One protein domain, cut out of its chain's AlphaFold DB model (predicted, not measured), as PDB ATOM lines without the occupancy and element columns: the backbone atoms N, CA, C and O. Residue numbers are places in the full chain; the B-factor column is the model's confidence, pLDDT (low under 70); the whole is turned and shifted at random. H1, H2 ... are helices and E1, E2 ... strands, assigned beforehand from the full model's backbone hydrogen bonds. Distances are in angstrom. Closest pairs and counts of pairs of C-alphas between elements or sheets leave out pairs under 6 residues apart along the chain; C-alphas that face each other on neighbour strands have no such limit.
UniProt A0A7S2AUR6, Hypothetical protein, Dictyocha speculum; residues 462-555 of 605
ATOM      1  N   PHE A 462     139.949 160.392  98.301       76.62
ATOM      2  CA  PHE A 462     141.016 160.154  99.275       76.62
ATOM      3  C   PHE A 462     140.828 160.980 100.554       76.62
ATOM      4  O   PHE A 462     141.125 160.496 101.647       76.62
ATOM      5  N   CYS A 463     140.230 162.175 100.454       79.75
ATOM      6  CA  CYS A 463     139.779 162.923 101.630       79.75
ATOM      7  C   CYS A 463     138.664 162.173 102.363       79.75
ATOM      8  O   CYS A 463     138.667 162.131 103.590       79.75
ATOM      9  N   LYS A 464     137.731 161.543 101.633       79.88
ATOM     10  CA  LYS A 464     136.674 160.729 102.255       79.88
ATOM     11  C   LYS A 464     137.262 159.559 103.041       79.88
ATOM     12  O   LYS A 464     136.840 159.343 104.172       79.88
ATOM     13  N   ILE A 465     138.267 158.869 102.497       81.62
ATOM     14  CA  ILE A 465     138.988 157.803 103.216       81.62
ATOM     15  C   ILE A 465     139.638 158.363 104.490       81.62
ATOM     16  O   ILE A 465     139.489 157.783 105.563       81.62
ATOM     17  N   GLN A 466     140.298 159.522 104.409       81.31
ATOM     18  CA  GLN A 466     140.918 160.161 105.574       81.31
ATOM     19  C   GLN A 466     139.894 160.574 106.649       81.31
ATOM     20  O   GLN A 466     140.156 160.398 107.839       81.31
ATOM     21  N   ILE A 467     138.726 161.082 106.251       83.62
ATOM     22  CA  ILE A 467     137.626 161.429 107.165       83.62
ATOM     23  C   ILE A 467     137.050 160.169 107.823       83.62
ATOM     24  O   ILE A 467     136.828 160.157 109.033       83.62
ATOM     25  N   LEU A 468     136.816 159.100 107.053       83.00
ATOM     26  CA  LEU A 468     136.336 157.822 107.588       83.00
ATOM     27  C   LEU A 468     137.324 157.250 108.609       83.00
ATOM     28  O   LEU A 468     136.914 156.842 109.693       83.00
ATOM     29  N   TYR A 469     138.622 157.318 108.312       83.31
ATOM     30  CA  TYR A 469     139.673 156.948 109.253       83.31
ATOM     31  C   TYR A 469     139.605 157.760 110.555       83.31
ATOM     32  O   TYR A 469     139.654 157.185 111.637       83.31
ATOM     33  N   GLN A 470     139.465 159.088 110.477       84.69
ATOM     34  CA  GLN A 470     139.364 159.936 111.673       84.69
ATOM     35  C   GLN A 470     138.147 159.571 112.531       84.69
ATOM     36  O   GLN A 470     138.256 159.513 113.754       84.69
ATOM     37  N   LYS A 471     137.006 159.275 111.896       87.69
ATOM     38  CA  LYS A 471     135.798 158.805 112.590       87.69
ATOM     39  C   LYS A 471     136.021 157.461 113.281       87.69
ATOM     40  O   LYS A 471     135.618 157.304 114.428       87.69
ATOM     41  N   PHE A 472     136.680 156.520 112.610       87.12
ATOM     42  CA  PHE A 472     137.035 155.230 113.198       87.12
ATOM     43  C   PHE A 472     137.994 155.383 114.381       87.12
ATOM     44  O   PHE A 472     137.728 154.846 115.450       87.12
ATOM     45  N   ALA A 473     139.063 156.169 114.232       86.06
ATOM     46  CA  ALA A 473     140.025 156.413 115.304       86.06
ATOM     47  C   ALA A 473     139.369 157.067 116.533       86.06
ATOM     48  O   ALA A 473     139.694 156.718 117.668       86.06
ATOM     49  N   GLN A 474     138.420 157.985 116.317       86.75
ATOM     50  CA  GLN A 474     137.632 158.574 117.398       86.75
ATOM     51  C   GLN A 474     136.721 157.535 118.065       86.75
ATOM     52  O   GLN A 474     136.700 157.455 119.287       86.75
ATOM     53  N   ALA A 475     136.036 156.694 117.286       86.19
ATOM     54  CA  ALA A 475     135.185 155.634 117.824       86.19
ATOM     55  C   ALA A 475     135.977 154.599 118.646       86.19
ATOM     56  O   ALA A 475     135.530 154.197 119.719       86.19
ATOM     57  N   GLU A 476     137.170 154.206 118.189       85.69
ATOM     58  CA  GLU A 476     138.066 153.328 118.950       85.69
ATOM     59  C   GLU A 476     138.451 153.985 120.281       85.69
ATOM     60  O   GLU A 476     138.291 153.364 121.331       85.69
ATOM     61  N   LYS A 477     138.845 155.267 120.262       85.56
ATOM     62  CA  LYS A 477     139.166 156.037 121.474       85.56
ATOM     63  C   LYS A 477     137.983 156.113 122.448       85.56
ATOM     64  O   LYS A 477     138.171 155.896 123.643       85.56
ATOM     65  N   ASP A 478     136.779 156.384 121.950       86.19
ATOM     66  CA  ASP A 478     135.564 156.504 122.769       86.19
ATOM     67  C   ASP A 478     135.155 155.166 123.400       86.19
ATOM     68  O   ASP A 478     134.604 155.133 124.498       86.19
ATOM     69  N   SER A 479     135.477 154.048 122.745       83.06
ATOM     70  CA  SER A 479     135.240 152.699 123.274       83.06
ATOM     71  C   SER A 479     136.296 152.221 124.286       83.06
ATOM     72  O   SER A 479     136.257 151.068 124.719       83.06
ATOM     73  N   GLY A 480     137.240 153.088 124.669       79.88
ATOM     74  CA  GLY A 480     138.369 152.746 125.541       79.88
ATOM     75  C   GLY A 480     139.508 152.009 124.825       79.88
ATOM     76  O   GLY A 480     140.367 151.421 125.479       79.88
ATOM     77  N   GLY A 481     139.510 152.021 123.490       72.94
ATOM     78  CA  GLY A 481     140.585 151.506 122.647       72.94
ATOM     79  C   GLY A 481     141.836 152.394 122.653       72.94
ATOM     80  O   GLY A 481     141.862 153.497 123.201       72.94
ATOM     81  N   PHE A 482     142.908 151.896 122.035       68.56
ATOM     82  CA  PHE A 482     144.195 152.592 121.954       68.56
ATOM     83  C   PHE A 482     144.208 153.682 120.871       68.56
ATOM     84  O   PHE A 482     143.432 153.647 119.917       68.56
ATOM     85  N   ILE A 483     145.138 154.636 120.999       72.81
ATOM     86  CA  ILE A 483     145.443 155.592 119.926       72.81
ATOM     87  C   ILE A 483     146.015 154.807 118.747       72.81
ATOM     88  O   ILE A 483     147.038 154.138 118.892       72.81
ATOM     89  N   MET A 484     145.351 154.916 117.596       73.94
ATOM     90  CA  MET A 484     145.785 154.269 116.361       73.94
ATOM     91  C   MET A 484     147.203 154.714 115.979       73.94
ATOM     92  O   MET A 484     147.476 155.916 115.914       73.94
ATOM     93  N   SER A 485     148.093 153.763 115.709       77.38
ATOM     94  CA  SER A 485     149.443 154.051 115.221       77.38
ATOM     95  C   SER A 485     149.437 154.463 113.746       77.38
ATOM     96  O   SER A 485     148.500 154.163 112.998       77.38
ATOM     97  N   ASP A 486     150.518 155.107 113.295       73.94
ATOM     98  CA  ASP A 486     150.694 155.467 111.882       73.94
ATOM     99  C   ASP A 486     150.621 154.239 110.960       73.94
ATOM    100  O   ASP A 486     150.051 154.313 109.874       73.94
ATOM    101  N   LEU A 487     151.087 153.074 111.424       73.75
ATOM    102  CA  LEU A 487     151.000 151.819 110.673       73.75
ATOM    103  C   LEU A 487     149.549 151.338 110.497       73.75
ATOM    104  O   LEU A 487     149.184 150.843 109.428       73.75
ATOM    105  N   GLU A 488     148.705 151.471 111.527       79.50
ATOM    106  CA  GLU A 488     147.280 151.109 111.433       79.50
ATOM    107  C   GLU A 488     146.552 152.043 110.466       79.50
ATOM    108  O   GLU A 488     145.717 151.606 109.670       79.50
ATOM    109  N   ARG A 489     146.915 153.329 110.498       78.88
ATOM    110  CA  ARG A 489     146.405 154.337 109.572       78.88
ATOM    111  C   ARG A 489     146.766 154.031 108.130       78.88
ATOM    112  O   ARG A 489     145.876 154.022 107.282       78.88
ATOM    113  N   GLU A 490     148.045 153.794 107.852       78.69
ATOM    114  CA  GLU A 490     148.522 153.462 106.509       78.69
ATOM    115  C   GLU A 490     147.866 152.183 105.995       78.69
ATOM    116  O   GLU A 490     147.387 152.157 104.866       78.69
ATOM    117  N   THR A 491     147.734 151.163 106.847       82.19
ATOM    118  CA  THR A 491     147.061 149.900 106.508       82.19
ATOM    119  C   THR A 491     145.630 150.124 106.013       82.19
ATOM    120  O   THR A 491     145.258 149.628 104.947       82.19
ATOM    121  N   ILE A 492     144.814 150.853 106.782       83.88
ATOM    122  CA  ILE A 492     143.407 151.110 106.436       83.88
ATOM    123  C   ILE A 492     143.313 152.007 105.203       83.88
ATOM    124  O   ILE A 492     142.519 151.737 104.301       83.88
ATOM    125  N   TYR A 493     144.133 153.060 105.148       83.81
ATOM    126  CA  TYR A 493     144.153 153.984 104.020       83.81
ATOM    127  C   TYR A 493     144.470 153.254 102.716       83.81
ATOM    128  O   TYR A 493     143.735 153.383 101.739       83.81
ATOM    129  N   ASP A 494     145.524 152.443 102.713       81.56
ATOM    130  CA  ASP A 494     145.945 151.675 101.551       81.56
ATOM    131  C   ASP A 494     144.895 150.651 101.128       81.56
ATOM    132  O   ASP A 494     144.699 150.432  99.930       81.56
ATOM    133  N   TYR A 495     144.228 150.012 102.090       87.12
ATOM    134  CA  TYR A 495     143.142 149.073 101.834       87.12
ATOM    135  C   TYR A 495     141.958 149.756 101.134       87.12
ATOM    136  O   TYR A 495     141.591 149.359 100.028       87.12
ATOM    137  N   GLU A 496     141.413 150.830 101.705       85.62
ATOM    138  CA  GLU A 496     140.272 151.541 101.115       85.62
ATOM    139  C   GLU A 496     140.630 152.248  99.801       85.62
ATOM    140  O   GLU A 496     139.823 152.293  98.868       85.62
ATOM    141  N   ARG A 497     141.868 152.741  99.676       83.75
ATOM    142  CA  ARG A 497     142.393 153.309  98.428       83.75
ATOM    143  C   ARG A 497     142.320 152.287  97.300       83.75
ATOM    144  O   ARG A 497     141.826 152.604  96.218       83.75
ATOM    145  N   GLU A 498     142.822 151.076  97.535       84.44
ATOM    146  CA  GLU A 498     142.806 150.012  96.531       84.44
ATOM    147  C   GLU A 498     141.384 149.630  96.131       84.44
ATOM    148  O   GLU A 498     141.104 149.539  94.935       84.44
ATOM    149  N   ARG A 499     140.466 149.476  97.095       85.12
ATOM    150  CA  ARG A 499     139.050 149.188  96.812       85.12
ATOM    151  C   ARG A 499     138.407 150.272  95.955       85.12
ATOM    152  O   ARG A 499     137.696 149.962  94.998       85.12
ATOM    153  N   TYR A 500     138.690 151.534  96.269       82.19
ATOM    154  CA  TYR A 500     138.188 152.668  95.509       82.19
ATOM    155  C   TYR A 500     138.720 152.665  94.066       82.19
ATOM    156  O   TYR A 500     137.941 152.748  93.116       82.19
ATOM    157  N   ILE A 501     140.039 152.517  93.886       81.50
ATOM    158  CA  ILE A 501     140.686 152.520  92.562       81.50
ATOM    159  C   ILE A 501     140.256 151.319  91.719       81.50
ATOM    160  O   ILE A 501     140.048 151.458  90.513       81.50
ATOM    161  N   ASN A 502     140.109 150.151  92.349       83.56
ATOM    162  CA  ASN A 502     139.636 148.934  91.705       83.56
ATOM    163  C   ASN A 502     138.313 149.168  90.967       83.56
ATOM    164  O   ASN A 502     138.112 148.607  89.894       83.56
ATOM    165  N   ASN A 503     137.426 150.013  91.511       82.12
ATOM    166  CA  ASN A 503     136.137 150.353  90.902       82.12
ATOM    167  C   ASN A 503     135.359 149.098  90.442       82.12
ATOM    168  O   ASN A 503     134.759 149.068  89.367       82.12
ATOM    169  N   ASN A 504     135.415 148.033  91.251       82.25
ATOM    170  CA  ASN A 504     134.830 146.714  90.983       82.25
ATOM    171  C   ASN A 504     135.328 146.012  89.704       82.25
ATOM    172  O   ASN A 504     134.616 145.175  89.148       82.25
ATOM    173  N   ALA A 505     136.523 146.340  89.211       89.88
ATOM    174  CA  ALA A 505     137.111 145.646  88.071       89.88
ATOM    175  C   ALA A 505     137.507 144.207  88.439       89.88
ATOM    176  O   ALA A 505     137.142 143.264  87.737       89.88
ATOM    177  N   PHE A 506     138.212 144.038  89.555       93.81
ATOM    178  CA  PHE A 506     138.355 142.761  90.238       93.81
ATOM    179  C   PHE A 506     137.321 142.651  91.362       93.81
ATOM    180  O   PHE A 506     136.967 143.637  92.009       93.81
ATOM    181  N   GLU A 507     136.848 141.443  91.626       93.81
ATOM    182  CA  GLU A 507     136.041 141.146  92.803       93.81
ATOM    183  C   GLU A 507     136.968 140.933  94.003       93.81
ATOM    184  O   GLU A 507     137.952 140.199  93.921       93.81
ATOM    185  N   GLU A 508     136.682 141.595  95.118       92.75
ATOM    186  CA  GLU A 508     137.452 141.429  96.345       92.75
ATOM    187  C   GLU A 508     137.187 140.058  96.967       92.75
ATOM    188  O   GLU A 508     136.038 139.676  97.200       92.75
ATOM    189  N   LEU A 509     138.268 139.333  97.240       92.81
ATOM    190  CA  LEU A 509     138.221 137.987  97.785       92.81
ATOM    191  C   LEU A 509     138.596 137.982  99.275       92.81
ATOM    192  O   LEU A 509     137.859 137.457 100.104       92.81
ATOM    193  N   TRP A 510     139.695 138.643  99.646       92.25
ATOM    194  CA  TRP A 510     140.134 138.738 101.039       92.25
ATOM    195  C   TRP A 510     140.727 140.115 101.371       92.25
ATOM    196  O   TRP A 510     141.587 140.567 100.605       92.25
ATOM    197  N   PRO A 511     140.370 140.737 102.516       89.38
ATOM    198  CA  PRO A 511     139.331 140.362 103.483       89.38
ATOM    199  C   PRO A 511     137.981 141.020 103.136       89.38
ATOM    200  O   PRO A 511     137.670 142.109 103.598       89.38
ATOM    201  N   ARG A 512     137.163 140.357 102.311       87.25
ATOM    202  CA  ARG A 512     135.937 140.925 101.711       87.25
ATOM    203  C   ARG A 512     134.935 141.543 102.704       87.25
ATOM    204  O   ARG A 512     134.233 142.488 102.343       87.25
ATOM    205  N   SER A 513     134.818 140.978 103.904       89.06
ATOM    206  CA  SER A 513     133.878 141.406 104.948       89.06
ATOM    207  C   SER A 513     134.381 141.007 106.336       89.06
ATOM    208  O   SER A 513     135.232 140.118 106.467       89.06
ATOM    209  N   TYR A 514     133.834 141.635 107.378       90.38
ATOM    210  CA  TYR A 514     134.108 141.251 108.760       90.38
ATOM    211  C   TYR A 514     133.619 139.832 109.040       90.38
ATOM    212  O   TYR A 514     134.384 139.050 109.592       90.38
ATOM    213  N   GLU A 515     132.414 139.458 108.591       88.69
ATOM    214  CA  GLU A 515     131.902 138.084 108.730       88.69
ATOM    215  C   GLU A 515     132.887 137.059 108.146       88.69
ATOM    216  O   GLU A 515     133.157 136.014 108.744       88.69
ATOM    217  N   ARG A 516     133.488 137.380 106.993       87.56
ATOM    218  CA  ARG A 516     134.458 136.498 106.351       87.56
ATOM    219  C   ARG A 516     135.758 136.406 107.141       87.56
ATOM    220  O   ARG A 516     136.287 135.309 107.279       87.56
ATOM    221  N   MET A 517     136.268 137.515 107.678       88.00
ATOM    222  CA  MET A 517     137.437 137.475 108.564       88.00
ATOM    223  C   MET A 517     137.143 136.693 109.847       88.00
ATOM    224  O   MET A 517     137.961 135.875 110.262       88.00
ATOM    225  N   ASP A 518     135.967 136.900 110.440       87.94
ATOM    226  CA  ASP A 518     135.528 136.244 111.671       87.94
ATOM    227  C   ASP A 518     135.433 134.725 111.499       87.94
ATOM    228  O   ASP A 518     135.979 133.980 112.315       87.94
ATOM    229  N   LYS A 519     134.890 134.264 110.359       86.38
ATOM    230  CA  LYS A 519     134.849 132.844 109.966       86.38
ATOM    231  C   LYS A 519     136.216 132.158 110.064       86.38
ATOM    232  O   LYS A 519     136.282 130.981 110.408       86.38
ATOM    233  N   TYR A 520     137.307 132.867 109.770       82.88
ATOM    234  CA  TYR A 520     138.659 132.306 109.822       82.88
ATOM    235  C   TYR A 520     139.483 132.779 111.023       82.88
ATOM    236  O   TYR A 520     140.606 132.309 111.195       82.88
ATOM    237  N   LYS A 521     138.948 133.640 111.894       81.75
ATOM    238  CA  LYS A 521     139.686 134.257 113.005       81.75
ATOM    239  C   LYS A 521     140.361 133.231 113.914       81.75
ATOM    240  O   LYS A 521     141.552 133.354 114.193       81.75
ATOM    241  N   ALA A 522     139.633 132.190 114.318       74.75
ATOM    242  CA  ALA A 522     140.178 131.122 115.155       74.75
ATOM    243  C   ALA A 522     141.375 130.420 114.489       74.75
ATOM    244  O   ALA A 522     142.371 130.134 115.145       74.75
ATOM    245  N   HIS A 523     141.314 130.200 113.174       71.56
ATOM    246  CA  HIS A 523     142.389 129.568 112.406       71.56
ATOM    247  C   HIS A 523     143.602 130.468 112.258       71.56
ATOM    248  O   HIS A 523     144.731 130.039 112.472       71.56
ATOM    249  N   LEU A 524     143.362 131.732 111.952       70.69
ATOM    250  CA  LEU A 524     144.394 132.746 111.861       70.69
ATOM    251  C   LEU A 524     145.164 132.852 113.194       70.69
ATOM    252  O   LEU A 524     146.389 132.925 113.213       70.69
ATOM    253  N   GLN A 525     144.484 132.732 114.334       68.88
ATOM    254  CA  GLN A 525     145.131 132.734 115.651       68.88
ATOM    255  C   GLN A 525     146.030 131.512 115.924       68.88
ATOM    256  O   GLN A 525     146.898 131.606 116.795       68.88
ATOM    257  N   THR A 526     145.879 130.406 115.179       66.69
ATOM    258  CA  THR A 526     146.738 129.208 115.311       66.69
ATOM    259  C   THR A 526     148.117 129.354 114.667       66.69
ATOM    260  O   THR A 526     148.984 128.515 114.912       66.69
ATOM    261  N   PHE A 527     148.362 130.408 113.878       66.50
ATOM    262  CA  PHE A 527     149.693 130.654 113.324       66.50
ATOM    263  C   PHE A 527     150.711 130.885 114.450       66.50
ATOM    264  O   PHE A 527     150.500 131.700 115.355       66.50
ATOM    265  N   ASN A 528     151.802 130.114 114.405       58.28
ATOM    266  CA  ASN A 528     152.716 129.936 115.527       58.28
ATOM    267  C   ASN A 528     153.415 131.265 115.897       58.28
ATOM    268  O   ASN A 528     154.160 131.801 115.076       58.28
ATOM    269  N   PRO A 529     153.221 131.798 117.118       48.09
ATOM    270  CA  PRO A 529     153.702 133.121 117.527       48.09
ATOM    271  C   PRO A 529     155.227 133.256 117.693       48.09
ATOM    272  O   PRO A 529     155.708 134.324 118.070       48.09
ATOM    273  N   THR A 530     156.014 132.203 117.462       47.66
ATOM    274  CA  THR A 530     157.457 132.218 117.760       47.66
ATOM    275  C   THR A 530     158.297 133.010 116.758       47.66
ATOM    276  O   THR A 530     159.422 133.388 117.080       47.66
ATOM    277  N   ALA A 531     157.774 133.326 115.567       57.97
ATOM    278  CA  ALA A 531     158.465 134.204 114.626       57.97
ATOM    279  C   ALA A 531     158.094 135.681 114.888       57.97
ATOM    280  O   ALA A 531     156.905 135.998 114.890       57.97
ATOM    281  N   PRO A 532     159.056 136.621 114.996       55.62
ATOM    282  CA  PRO A 532     158.789 138.056 115.185       55.62
ATOM    283  C   PRO A 532     157.793 138.657 114.177       55.62
ATOM    284  O   PRO A 532     157.049 139.583 114.497       55.62
ATOM    285  N   ARG A 533     157.732 138.092 112.963       58.03
ATOM    286  CA  ARG A 533     156.788 138.483 111.900       58.03
ATOM    287  C   ARG A 533     155.316 138.202 112.250       58.03
ATOM    288  O   ARG A 533     154.437 138.901 111.759       58.03
ATOM    289  N   THR A 534     155.031 137.241 113.130       61.66
ATOM    290  CA  THR A 534     153.653 136.857 113.494       61.66
ATOM    291  C   THR A 534     152.934 137.894 114.361       61.66
ATOM    292  O   THR A 534     151.715 138.021 114.268       61.66
ATOM    293  N   ASN A 535     153.660 138.691 115.153       67.25
ATOM    294  CA  ASN A 535     153.060 139.749 115.973       67.25
ATOM    295  C   ASN A 535     152.570 140.923 115.117       67.25
ATOM    296  O   ASN A 535     151.467 141.421 115.335       67.25
ATOM    297  N   VAL A 536     153.346 141.311 114.098       69.50
ATOM    298  CA  VAL A 536     152.935 142.332 113.119       69.50
ATOM    299  C   VAL A 536     151.724 141.836 112.333       69.50
ATOM    300  O   VAL A 536     150.775 142.583 112.125       69.50
ATOM    301  N   TRP A 537     151.716 140.557 111.953       71.75
ATOM    302  CA  TRP A 537     150.576 139.943 111.282       71.75
ATOM    303  C   TRP A 537     149.293 140.024 112.120       71.75
ATOM    304  O   TRP A 537     148.290 140.544 111.631       71.75
ATOM    305  N   LYS A 538     149.333 139.569 113.383       73.31
ATOM    306  CA  LYS A 538     148.186 139.649 114.305       73.31
ATOM    307  C   LYS A 538     147.689 141.080 114.422       73.31
ATOM    308  O   LYS A 538     146.494 141.317 114.313       73.31
ATOM    309  N   TYR A 539     148.610 142.023 114.583       78.62
ATOM    310  CA  TYR A 539     148.281 143.433 114.711       78.62
ATOM    311  C   TYR A 539     147.557 143.976 113.475       78.62
ATOM    312  O   TYR A 539     146.428 144.445 113.583       78.62
ATOM    313  N   VAL A 540     148.148 143.843 112.285       78.00
ATOM    314  CA  VAL A 540     147.560 144.368 111.041       78.00
ATOM    315  C   VAL A 540     146.247 143.652 110.693       78.00
ATOM    316  O   VAL A 540     145.300 144.276 110.210       78.00
ATOM    317  N   HIS A 541     146.148 142.353 110.979       82.00
ATOM    318  CA  HIS A 541     144.911 141.603 110.798       82.00
ATOM    319  C   HIS A 541     143.800 142.077 111.748       82.00
ATOM    320  O   HIS A 541     142.680 142.312 111.300       82.00
ATOM    321  N   GLU A 542     144.098 142.277 113.035       84.88
ATOM    322  CA  GLU A 542     143.132 142.795 114.015       84.88
ATOM    323  C   GLU A 542     142.706 144.240 113.707       84.88
ATOM    324  O   GLU A 542     141.572 144.625 113.987       84.88
ATOM    325  N   VAL A 543     143.573 145.049 113.093       87.06
ATOM    326  CA  VAL A 543     143.227 146.400 112.615       87.06
ATOM    327  C   VAL A 543     142.176 146.339 111.521       87.06
ATOM    328  O   VAL A 543     141.133 146.977 111.648       87.06
ATOM    329  N   LEU A 544     142.409 145.541 110.473       88.81
ATOM    330  CA  LEU A 544     141.416 145.366 109.412       88.81
ATOM    331  C   LEU A 544     140.130 144.723 109.932       88.81
ATOM    332  O   LEU A 544     139.044 145.117 109.518       88.81
ATOM    333  N   TYR A 545     140.235 143.783 110.869       89.88
ATOM    334  CA  TYR A 545     139.078 143.156 111.498       89.88
ATOM    335  C   TYR A 545     138.212 144.185 112.237       89.88
ATOM    336  O   TYR A 545     137.002 144.241 112.016       89.88
ATOM    337  N   ARG A 546     138.818 145.032 113.083       89.00
ATOM    338  CA  ARG A 546     138.114 146.115 113.791       89.00
ATOM    339  C   ARG A 546     137.531 147.138 112.824       89.00
ATOM    340  O   ARG A 546     136.374 147.516 112.991       89.00
ATOM    341  N   TRP A 547     138.292 147.521 111.798       90.00
ATOM    342  CA  TRP A 547     137.835 148.420 110.742       90.00
ATOM    343  C   TRP A 547     136.578 147.880 110.053       90.00
ATOM    344  O   TRP A 547     135.536 148.525 110.101       90.00
ATOM    345  N   LEU A 548     136.626 146.668 109.490       90.88
ATOM    346  CA  LEU A 548     135.476 146.071 108.804       90.88
ATOM    347  C   LEU A 548     134.280 145.882 109.743       90.88
ATOM    348  O   LEU A 548     133.143 146.131 109.347       90.88
ATOM    349  N   ARG A 549     134.524 145.509 111.007       90.81
ATOM    350  CA  ARG A 549     133.471 145.403 112.025       90.81
ATOM    351  C   ARG A 549     132.782 146.740 112.263       90.81
ATOM    352  O   ARG A 549     131.560 146.785 112.384       90.81
ATOM    353  N   TRP A 550     133.565 147.810 112.389       89.56
ATOM    354  CA  TRP A 550     133.056 149.163 112.580       89.56
ATOM    355  C   TRP A 550     132.260 149.620 111.356       89.56
ATOM    356  O   TRP A 550     131.155 150.139 111.515       89.56
ATOM    357  N   CYS A 551     132.760 149.331 110.153       87.38
ATOM    358  CA  CYS A 551     132.075 149.619 108.897       87.38
ATOM    359  C   CYS A 551     130.702 148.936 108.809       87.38
ATOM    360  O   CYS A 551     129.712 149.591 108.490       87.38
ATOM    361  N   GLU A 552     130.618 147.645 109.140       86.88
ATOM    362  CA  GLU A 552     129.372 146.870 109.058       86.88
ATOM    363  C   GLU A 552     128.370 147.216 110.167       86.88
ATOM    364  O   GLU A 552     127.170 147.305 109.914       86.88
ATOM    365  N   LYS A 553     128.840 147.447 111.401       83.06
ATOM    366  CA  LYS A 553     127.967 147.812 112.530       83.06
ATOM    367  C   LYS A 553     127.491 149.259 112.482       83.06
ATOM    368  O   LYS A 553     126.471 149.581 113.086       83.06
ATOM    369  N   GLY A 554     128.253 150.134 111.833       67.19
ATOM    370  CA  GLY A 554     128.047 151.573 111.896       67.19
ATOM    371  C   GLY A 554     126.922 152.106 111.016       67.19
ATOM    372  O   GLY A 554     126.600 153.280 111.163       67.19
ATOM    373  N   GLY A 555     126.366 151.324 110.078       53.09
ATOM    374  CA  GLY A 555     125.392 151.822 109.086       53.09
ATOM    375  C   GLY A 555     125.881 153.035 108.274       53.09
ATOM    376  O   GLY A 555     125.102 153.669 107.570       53.09
TER     377      GLY A 555
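Overview. This is residues 462 to 555 of the 605 residues of the protein "Hypothetical protein" of Dictyocha speculum (UniProt A0A7S2AUR6). The longest helix, H4, runs through the middle, with H3 folded back along it; H2 crosses H4 steeply, and H1 forms a splayed hairpin with H2. Residues 501 to 506 stick out before the strand E1. The 94 printed residues, mostly helix, run H1 H2 E1 H3 H4; they are compact, radius of gyration of the C-alphas 13.9 A, spanning 39 by 35 by 23 A.

Arrangement. H4, residues 532 to 553, and H3, residues 514 to 525, touch as a hairpin at a shallow tilt of 23 degrees; closest C-alphas Tyr 514 and Leu 548, 5.0 A. H2, residues 486 to 502, touches H4 through 488 to 492 alone; closest C-alphas Glu 488 and Val 543, 6.3 A. H1, residues 462 to 478, touches H2 through 462 to 469 alone; closest C-alphas Ile 465 and Tyr 493, 6.5 A. E1, residues 507 to 510, pairs with no named strand. Every O i to N i+4 pair is within hydrogen-bond range in H1 and H2, 17 of 18 in H4, 5 of 8 in H3.

Along the chain. H4 runs 32.4 A, from C-alpha 532 at (158.789, 138.056, 115.185) to C-alpha 553 at (127.967, 147.812, 112.530); H1 is 24.4 A, H2 23.9 A.

Size, cuts and confidence. The printed part has no cut and no long link; pLDDT is under 70 at residues 482, 525 to 536 and 554 to 555.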